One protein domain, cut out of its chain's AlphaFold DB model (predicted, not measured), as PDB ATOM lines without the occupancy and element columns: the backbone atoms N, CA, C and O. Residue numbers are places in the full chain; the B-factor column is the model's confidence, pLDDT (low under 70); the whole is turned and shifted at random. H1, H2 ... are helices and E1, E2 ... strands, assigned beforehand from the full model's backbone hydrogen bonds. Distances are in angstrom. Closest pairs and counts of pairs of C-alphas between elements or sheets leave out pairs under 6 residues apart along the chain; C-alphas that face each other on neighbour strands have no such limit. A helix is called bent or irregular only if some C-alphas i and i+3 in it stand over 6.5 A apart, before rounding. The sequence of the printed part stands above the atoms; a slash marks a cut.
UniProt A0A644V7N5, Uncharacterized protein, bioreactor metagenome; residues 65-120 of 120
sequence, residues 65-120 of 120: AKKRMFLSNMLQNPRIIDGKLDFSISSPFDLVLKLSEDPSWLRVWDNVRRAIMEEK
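AT A GLANCE: This is residues 65 to 120 of the 120 residues of an uncharacterized protein of bioreactor metagenome (UniProt A0A644V7N5). An open, zigzag chain: a two-stranded hairpin, E1 and E2, has the short helix H1 at its open end, and from that same end H2 and then the longer H3 are strung out as an arm, turning a corner where they meet. There is no shared core; H3 and the last part of H2 stick out at one end, and the hairpin's turn, residues 80 to 85, sticks out at the other. The printed part has 56 residues, with three named helices and two named strands in the order H1, E1, E2, H2, H3, and the sheet, E1 - E2, is antiparallel. The class is mixed, helices and strands. The whole is extended, with a radius of gyration of the C-alphas of 17.6 A and spans of 52 by 25 by 16 A, the arm of H2 and H3 making much of the length.

IN THESE COORDINATES: E1 is residues 75 to 81, 15.5 A from first to last C-alpha, and E2 is residues 84 to 89, 15.8 A. H1, residues 65 to 74, is 14.4 A long and begins at C-alpha 65 at (261.081, 380.148, 271.827). H2, residues 93 to 101, is 13.3 A long and begins at C-alpha 93 at (274.831, 364.465, 273.132). H3, residues 103 to 118, is 23.9 A long and ends at C-alpha 118 at (270.878, 333.237, 268.259). H3 is neither bent nor irregular, but only just: C-alphas 103 and 106 are 6.1 A apart.

HOW THE PARTS SIT: E1 and E2 form a hairpin, antiparallel at 165 degrees between their directions. Within hydrogen-bond range are N 79 and O 86, 2.9 A, and N 86 and O 79, 2.8 A. The closest C-alphas of H1 and E2 are those of Met 74 and Ile 89, 5.9 A apart. H1 and H2 are close but not clearly touching, the closest C-alphas being those of Met 74 and Phe 93, 6.9 A; they stand at a steep tilt of 52 degrees and run the same way. H2 and H3 are close but not clearly touching, the closest C-alphas being those of Leu 99 and Trp 105, 6.6 A; they are about perpendicular, at 86 degrees. H3 is apart from H1, E1 and E2, and E1 is apart from H2. In H1 every O i to N i+4 pair is within hydrogen-bond range; in H2 4 of 5 are, and in H3 11 of 12.

THE WHOLE: The two C-alphas farthest apart, those of Asp 82 and Lys 120, are 55.8 A apart. The printed part has no cut and ends at residue 120, the chain's last. The four links, H1 to E1, E1 to E2, E2 to H2 and H2 to H3, are tight. The mean pLDDT of the printed part is 80.0, and residues 118 to 120 are under 70.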
ATOM      1  N   ALA A  65     260.524 380.274 270.481       87.44
ATOM      2  CA  ALA A  65     261.081 380.148 271.827       87.44
ATOM      3  C   ALA A  65     261.478 378.699 272.149       87.44
ATOM      4  O   ALA A  65     262.577 378.452 272.646       87.44
ATOM      5  N   LYS A  66     260.640 377.727 271.767       83.69
ATOM      6  CA  LYS A  66     260.926 376.296 271.934       83.69
ATOM      7  C   LYS A  66     262.089 375.835 271.063       83.69
ATOM      8  O   LYS A  66     262.931 375.081 271.541       83.69
ATOM      9  N   LYS A  67     262.198 376.336 269.826       85.50
ATOM     10  CA  LYS A  67     263.368 376.073 268.965       85.50
ATOM     11  C   LYS A  67     264.655 376.595 269.596       85.50
ATOM     12  O   LYS A  67     265.663 375.895 269.597       85.50
ATOM     13  N   ARG A  68     264.616 377.799 270.173       86.62
ATOM     14  CA  ARG A  68     265.765 378.382 270.870       86.62
ATOM     15  C   ARG A  68     266.145 377.577 272.111       86.62
ATOM     16  O   ARG A  68     267.322 377.281 272.263       86.62
ATOM     17  N   MET A  69     265.174 377.179 272.935       85.50
ATOM     18  CA  MET A  69     265.410 376.301 274.091       85.50
ATOM     19  C   MET A  69     266.006 374.950 273.689       85.50
ATOM     20  O   MET A  69     266.909 374.442 274.347       85.50
ATOM     21  N   PHE A  70     265.503 374.367 272.600       83.88
ATOM     22  CA  PHE A  70     266.015 373.110 272.070       83.88
ATOM     23  C   PHE A  70     267.488 373.244 271.658       83.88
ATOM     24  O   PHE A  70     268.324 372.446 272.078       83.88
ATOM     25  N   LEU A  71     267.825 374.301 270.913       85.06
ATOM     26  CA  LEU A  71     269.204 374.585 270.516       85.06
ATOM     27  C   LEU A  71     270.101 374.917 271.713       85.06
ATOM     28  O   LEU A  71     271.229 374.447 271.748       85.06
ATOM     29  N   SER A  72     269.619 375.666 272.708       84.50
ATOM     30  CA  SER A  72     270.412 375.987 273.904       84.50
ATOM     31  C   SER A  72     270.676 374.776 274.795       84.50
ATOM     32  O   SER A  72     271.638 374.780 275.551       84.50
ATOM     33  N   ASN A  73     269.817 373.757 274.737       83.62
ATOM     34  CA  ASN A  73     270.035 372.505 275.456       83.62
ATOM     35  C   ASN A  73     271.127 371.667 274.770       83.62
ATOM     36  O   ASN A  73     271.992 371.114 275.441       83.62
ATOM     37  N   MET A  74     271.129 371.618 273.433       82.06
ATOM     38  CA  MET A  74     272.036 370.762 272.657       82.06
ATOM     39  C   MET A  74     273.394 371.409 272.332       82.06
ATOM     40  O   MET A  74     274.382 370.705 272.140       82.06
ATOM     41  N   LEU A  75     273.450 372.739 272.225       87.56
ATOM     42  CA  LEU A  75     274.638 373.486 271.808       87.56
ATOM     43  C   LEU A  75     275.224 374.278 272.976       87.56
ATOM     44  O   LEU A  75     274.526 375.034 273.650       87.56
ATOM     45  N   GLN A  76     276.534 374.176 273.158       86.44
ATOM     46  CA  GLN A  76     277.316 375.011 274.057       86.44
ATOM     47  C   GLN A  76     277.986 376.151 273.287       86.44
ATOM     48  O   GLN A  76     278.688 375.938 272.294       86.44
ATOM     49  N   ASN A  77     277.785 377.369 273.801       85.69
ATOM     50  CA  ASN A  77     278.390 378.614 273.323       85.69
ATOM     51  C   ASN A  77     278.294 378.844 271.797       85.69
ATOM     52  O   ASN A  77     279.319 379.153 271.190       85.69
ATOM     53  N   PRO A  78     277.110 378.718 271.163       85.25
ATOM     54  CA  PRO A  78     276.986 378.958 269.729       85.25
ATOM     55  C   PRO A  78     277.315 380.421 269.396       85.25
ATOM     56  O   PRO A  78     276.681 381.344 269.915       85.25
ATOM     57  N   ARG A  79     278.303 380.637 268.523       87.12
ATOM     58  CA  ARG A  79     278.729 381.956 268.034       87.12
ATOM     59  C   ARG A  79     278.782 381.966 266.514       87.12
ATOM     60  O   ARG A  79     278.967 380.937 265.874       87.12
ATOM     61  N   ILE A  80     278.630 383.150 265.935       87.69
ATOM     62  CA  ILE A  80     278.865 383.368 264.509       87.69
ATOM     63  C   ILE A  80     280.208 384.077 264.388       87.69
ATOM     64  O   ILE A  80     280.359 385.189 264.890       87.69
ATOM     65  N   ILE A  81     281.173 383.422 263.749       87.44
ATOM     66  CA  ILE A  81     282.512 383.952 263.484       87.44
ATOM     67  C   ILE A  81     282.686 383.956 261.966       87.44
ATOM     68  O   ILE A  81     282.564 382.912 261.330       87.44
ATOM     69  N   ASP A  82     282.895 385.131 261.371       86.44
ATOM     70  CA  ASP A  82     283.087 385.306 259.920       86.44
ATOM     71  C   ASP A  82     281.997 384.651 259.049       86.44
ATOM     72  O   ASP A  82     282.258 384.064 257.999       86.44
ATOM     73  N   GLY A  83     280.743 384.708 259.513       86.94
ATOM     74  CA  GLY A  83     279.594 384.101 258.830       86.94
ATOM     75  C   GLY A  83     279.504 382.576 258.958       86.94
ATOM     76  O   GLY A  83     278.568 381.978 258.429       86.94
ATOM     77  N   LYS A  84     280.431 381.938 259.684       86.12
ATOM     78  CA  LYS A  84     280.383 380.517 260.034       86.12
ATOM     79  C   LYS A  84     279.857 380.340 261.452       86.12
ATOM     80  O   LYS A  84     280.155 381.129 262.346       86.12
ATOM     81  N   LEU A  85     279.054 379.298 261.648       84.94
ATOM     82  CA  LEU A  85     278.552 378.924 262.963       84.94
ATOM     83  C   LEU A  85     279.617 378.083 263.674       84.94
ATOM     84  O   LEU A  85     279.921 376.979 263.228       84.94
ATOM     85  N   ASP A  86     280.152 378.614 264.766       87.38
ATOM     86  CA  ASP A  86     281.060 377.921 265.673       87.38
ATOM     87  C   ASP A  86     280.285 377.481 266.919       87.38
ATOM     88  O   ASP A  86     279.608 378.289 267.565       87.38
ATOM     89  N   PHE A  87     280.316 376.187 267.227       88.19
ATOM     90  CA  PHE A  87     279.598 375.620 268.362       88.19
ATOM     91  C   PHE A  87     280.251 374.332 268.851       88.19
ATOM     92  O   PHE A  87     280.890 373.599 268.101       88.19
ATOM     93  N   SER A  88     279.998 374.026 270.118       87.56
ATOM     94  CA  SER A  88     280.284 372.719 270.707       87.56
ATOM     95  C   SER A  88     278.971 372.025 271.059       87.56
ATOM     96  O   SER A  88     277.967 372.685 271.323       87.56
ATOM     97  N   ILE A  89     278.942 370.695 271.014       86.50
ATOM     98  CA  ILE A  89     277.768 369.915 271.424       86.50
ATOM     99  C   ILE A  89     277.838 369.699 272.938       86.50
ATOM    100  O   ILE A  89     278.903 369.391 273.471       86.50
ATOM    101  N   SER A  90     276.717 369.881 273.635       85.75
ATOM    102  CA  SER A  90     276.626 369.657 275.078       85.75
ATOM    103  C   SER A  90     276.612 368.163 275.428       85.75
ATOM    104  O   SER A  90     276.109 367.323 274.677       85.75
ATOM    105  N   SER A  91     277.124 367.824 276.611       80.19
ATOM    106  CA  SER A  91     276.920 366.497 277.199       80.19
ATOM    107  C   SER A  91     275.456 366.326 277.624       80.19
ATOM    108  O   SER A  91     274.887 367.272 278.176       80.19
ATOM    109  N   PRO A  92     274.814 365.165 277.374       76.88
ATOM    110  CA  PRO A  92     275.391 363.891 276.919       76.88
ATOM    111  C   PRO A  92     275.382 363.663 275.393       76.88
ATOM    112  O   PRO A  92     275.728 362.573 274.937       76.88
ATOM    113  N   PHE A  93     274.964 364.640 274.585       77.62
ATOM    114  CA  PHE A  93     274.831 364.465 273.132       77.62
ATOM    115  C   PHE A  93     276.188 364.312 272.428       77.62
ATOM    116  O   PHE A  93     276.288 363.595 271.433       77.62
ATOM    117  N   ASP A  94     277.239 364.934 272.964       83.81
ATOM    118  CA  ASP A  94     278.609 364.811 272.459       83.81
ATOM    119  C   ASP A  94     279.148 363.374 272.566       83.81
ATOM    120  O   ASP A  94     279.842 362.906 271.666       83.81
ATOM    121  N   LEU A  95     278.783 362.650 273.629       80.62
ATOM    122  CA  LEU A  95     279.159 361.252 273.840       80.62
ATOM    123  C   LEU A  95     278.541 360.341 272.779       80.62
ATOM    124  O   LEU A  95     279.214 359.450 272.273       80.62
ATOM    125  N   VAL A  96     277.283 360.591 272.402       75.62
ATOM    126  CA  VAL A  96     276.609 359.852 271.321       75.62
ATOM    127  C   VAL A  96     277.304 360.092 269.980       75.62
ATOM    128  O   VAL A  96     277.433 359.164 269.184       75.62
ATOM    129  N   LEU A  97     277.793 361.313 269.739       77.75
ATOM    130  CA  LEU A  97     278.559 361.622 268.533       77.75
ATOM    131  C   LEU A  97     279.918 360.906 268.534       77.75
ATOM    132  O   LEU A  97     280.246 360.225 267.568       77.75
ATOM    133  N   LYS A  98     280.661 360.971 269.644       82.19
ATOM    134  CA  LYS A  98     281.953 360.279 269.815       82.19
ATOM    135  C   LYS A  98     281.824 358.760 269.698       82.19
ATOM    136  O   LYS A  98     282.688 358.117 269.118       82.19
ATOM    137  N   LEU A  99     280.721 358.185 270.183       73.94
ATOM    138  CA  LEU A  99     280.412 356.761 270.006       73.94
ATOM    139  C   LEU A  99     280.333 356.362 268.528       73.94
ATOM    140  O   LEU A  99     280.704 355.246 268.181       73.94
ATOM    141  N   SER A 100     279.871 357.259 267.651       72.44
ATOM    142  CA  SER A 100     279.833 356.987 266.208       72.44
ATOM    143  C   SER A 100     281.216 356.995 265.545       72.44
ATOM    144  O   SER A 100     281.379 356.401 264.482       72.44
ATOM    145  N   GLU A 101     282.204 357.629 266.180       78.94
ATOM    146  CA  GLU A 101     283.589 357.714 265.708       78.94
ATOM    147  C   GLU A 101     284.456 356.550 266.224       78.94
ATOM    148  O   GLU A 101     285.514 356.278 265.656       78.94
ATOM    149  N   ASP A 102     284.018 355.843 267.272       79.44
ATOM    150  CA  ASP A 102     284.760 354.737 267.878       79.44
ATOM    151  C   ASP A 102     284.683 353.457 267.011       79.44
ATOM    152  O   ASP A 102     283.605 352.865 266.862       79.44
ATOM    153  N   PRO A 103     285.815 352.947 266.478       75.31
ATOM    154  CA  PRO A 103     285.842 351.722 265.674       75.31
ATOM    155  C   PRO A 103     285.351 350.482 266.432       75.31
ATOM    156  O   PRO A 103     284.890 349.513 265.824       75.31
ATOM    157  N   SER A 104     285.456 350.484 267.763       79.81
ATOM    158  CA  SER A 104     285.032 349.372 268.613       79.81
ATOM    159  C   SER A 104     283.510 349.262 268.730       79.81
ATOM    160  O   SER A 104     282.999 348.168 268.994       79.81
ATOM    161  N   TRP A 105     282.776 350.344 268.444       73.12
ATOM    162  CA  TRP A 105     281.316 350.360 268.490       73.12
ATOM    163  C   TRP A 105     280.693 349.366 267.506       73.12
ATOM    164  O   TRP A 105     279.746 348.658 267.854       73.12
ATOM    165  N   LEU A 106     281.276 349.221 266.311       72.12
ATOM    166  CA  LEU A 106     280.845 348.218 265.331       72.12
ATOM    167  C   LEU A 106     280.941 346.796 265.895       72.12
ATOM    168  O   LEU A 106     280.032 345.996 265.695       72.12
ATOM    169  N   ARG A 107     281.994 346.499 266.667       77.88
ATOM    170  CA  ARG A 107     282.180 345.184 267.296       77.88
ATOM    171  C   ARG A 107     281.121 344.915 268.364       77.88
ATOM    172  O   ARG A 107     280.595 343.808 268.437       77.88
ATOM    173  N   VAL A 108     280.803 345.919 269.182       76.56
ATOM    174  CA  VAL A 108     279.729 345.828 270.186       76.56
ATOM    175  C   VAL A 108     278.387 345.597 269.495       76.56
ATOM    176  O   VAL A 108     277.638 344.700 269.875       76.56
ATOM    177  N   TRP A 109     278.112 346.352 268.436       72.81
ATOM    178  CA  TRP A 109     276.879 346.243 267.671       72.81
ATOM    179  C   TRP A 109     276.730 344.891 266.960       72.81
ATOM    180  O   TRP A 109     275.647 344.308 266.963       72.81
ATOM    181  N   ASP A 110     277.816 344.348 266.409       79.69
ATOM    182  CA  ASP A 110     277.816 343.022 265.792       79.69
ATOM    183  C   ASP A 110     277.595 341.907 266.817       79.69
ATOM    184  O   ASP A 110     276.868 340.958 266.527       79.69
ATOM    185  N   ASN A 111     278.144 342.034 268.028       82.44
ATOM    186  CA  ASN A 111     277.867 341.095 269.116       82.44
ATOM    187  C   ASN A 111     276.392 341.140 269.537       82.44
ATOM    188  O   ASN A 111     275.762 340.093 269.669       82.44
ATOM    189  N   VAL A 112     275.819 342.340 269.685       78.31
ATOM    190  CA  VAL A 112     274.395 342.520 270.014       78.31
ATOM    191  C   VAL A 112     273.502 341.921 268.926       78.31
ATOM    192  O   VAL A 112     272.558 341.198 269.232       78.31
ATOM    193  N   ARG A 113     273.810 342.167 267.646       74.50
ATOM    194  CA  ARG A 113     273.073 341.565 266.525       74.50
ATOM    195  C   ARG A 113     273.137 340.042 266.539       74.50
ATOM    196  O   ARG A 113     272.115 339.418 266.288       74.50
ATOM    197  N   ARG A 114     274.308 339.453 266.797       77.88
ATOM    198  CA  ARG A 114     274.462 337.991 266.855       77.88
ATOM    199  C   ARG A 114     273.638 337.392 267.988       77.88
ATOM    200  O   ARG A 114     272.864 336.486 267.720       77.88
ATOM    201  N   ALA A 115     273.702 337.971 269.187       77.75
ATOM    202  CA  ALA A 115     272.921 337.506 270.334       77.75
ATOM    203  C   ALA A 115     271.404 337.503 270.056       77.75
ATOM    204  O   ALA A 115     270.727 336.522 270.331       77.75
ATOM    205  N   ILE A 116     270.875 338.559 269.422       75.25
ATOM    206  CA  ILE A 116     269.445 338.648 269.057       75.25
ATOM    207  C   ILE A 116     269.045 337.606 267.994       75.25
ATOM    208  O   ILE A 116     267.884 337.205 267.919       75.25
ATOM    209  N   MET A 117     269.981 337.201 267.132       71.25
ATOM    210  CA  MET A 117     269.730 336.221 266.070       71.25
ATOM    211  C   MET A 117     269.914 334.775 266.548       71.25
ATOM    212  O   MET A 117     269.323 333.886 265.950       71.25
ATOM    213  N   GLU A 118     270.699 334.544 267.604       66.44
ATOM    214  CA  GLU A 118     270.878 333.237 268.259       66.44
ATOM    215  C   GLU A 118     269.729 332.891 269.225       66.44
ATOM    216  O   GLU A 118     269.517 331.723 269.531       66.44
ATOM    217  N   GLU A 119     268.963 333.887 269.682       52.16
ATOM    218  CA  GLU A 119     267.801 333.716 270.573       52.16
ATOM    219  C   GLU A 119     266.477 333.431 269.817       52.16
ATOM    220  O   GLU A 119     265.409 333.364 270.428       52.16
ATOM    221  N   LYS A 120     266.527 333.262 268.486       44.91
ATOM    222  CA  LYS A 120     265.391 332.905 267.613       44.91
ATOM    223  C   LYS A 120     265.497 331.484 267.080       44.91
ATOM    224  O   LYS A 120     264.426 330.848 266.968       44.91
TER     225      LYS A 120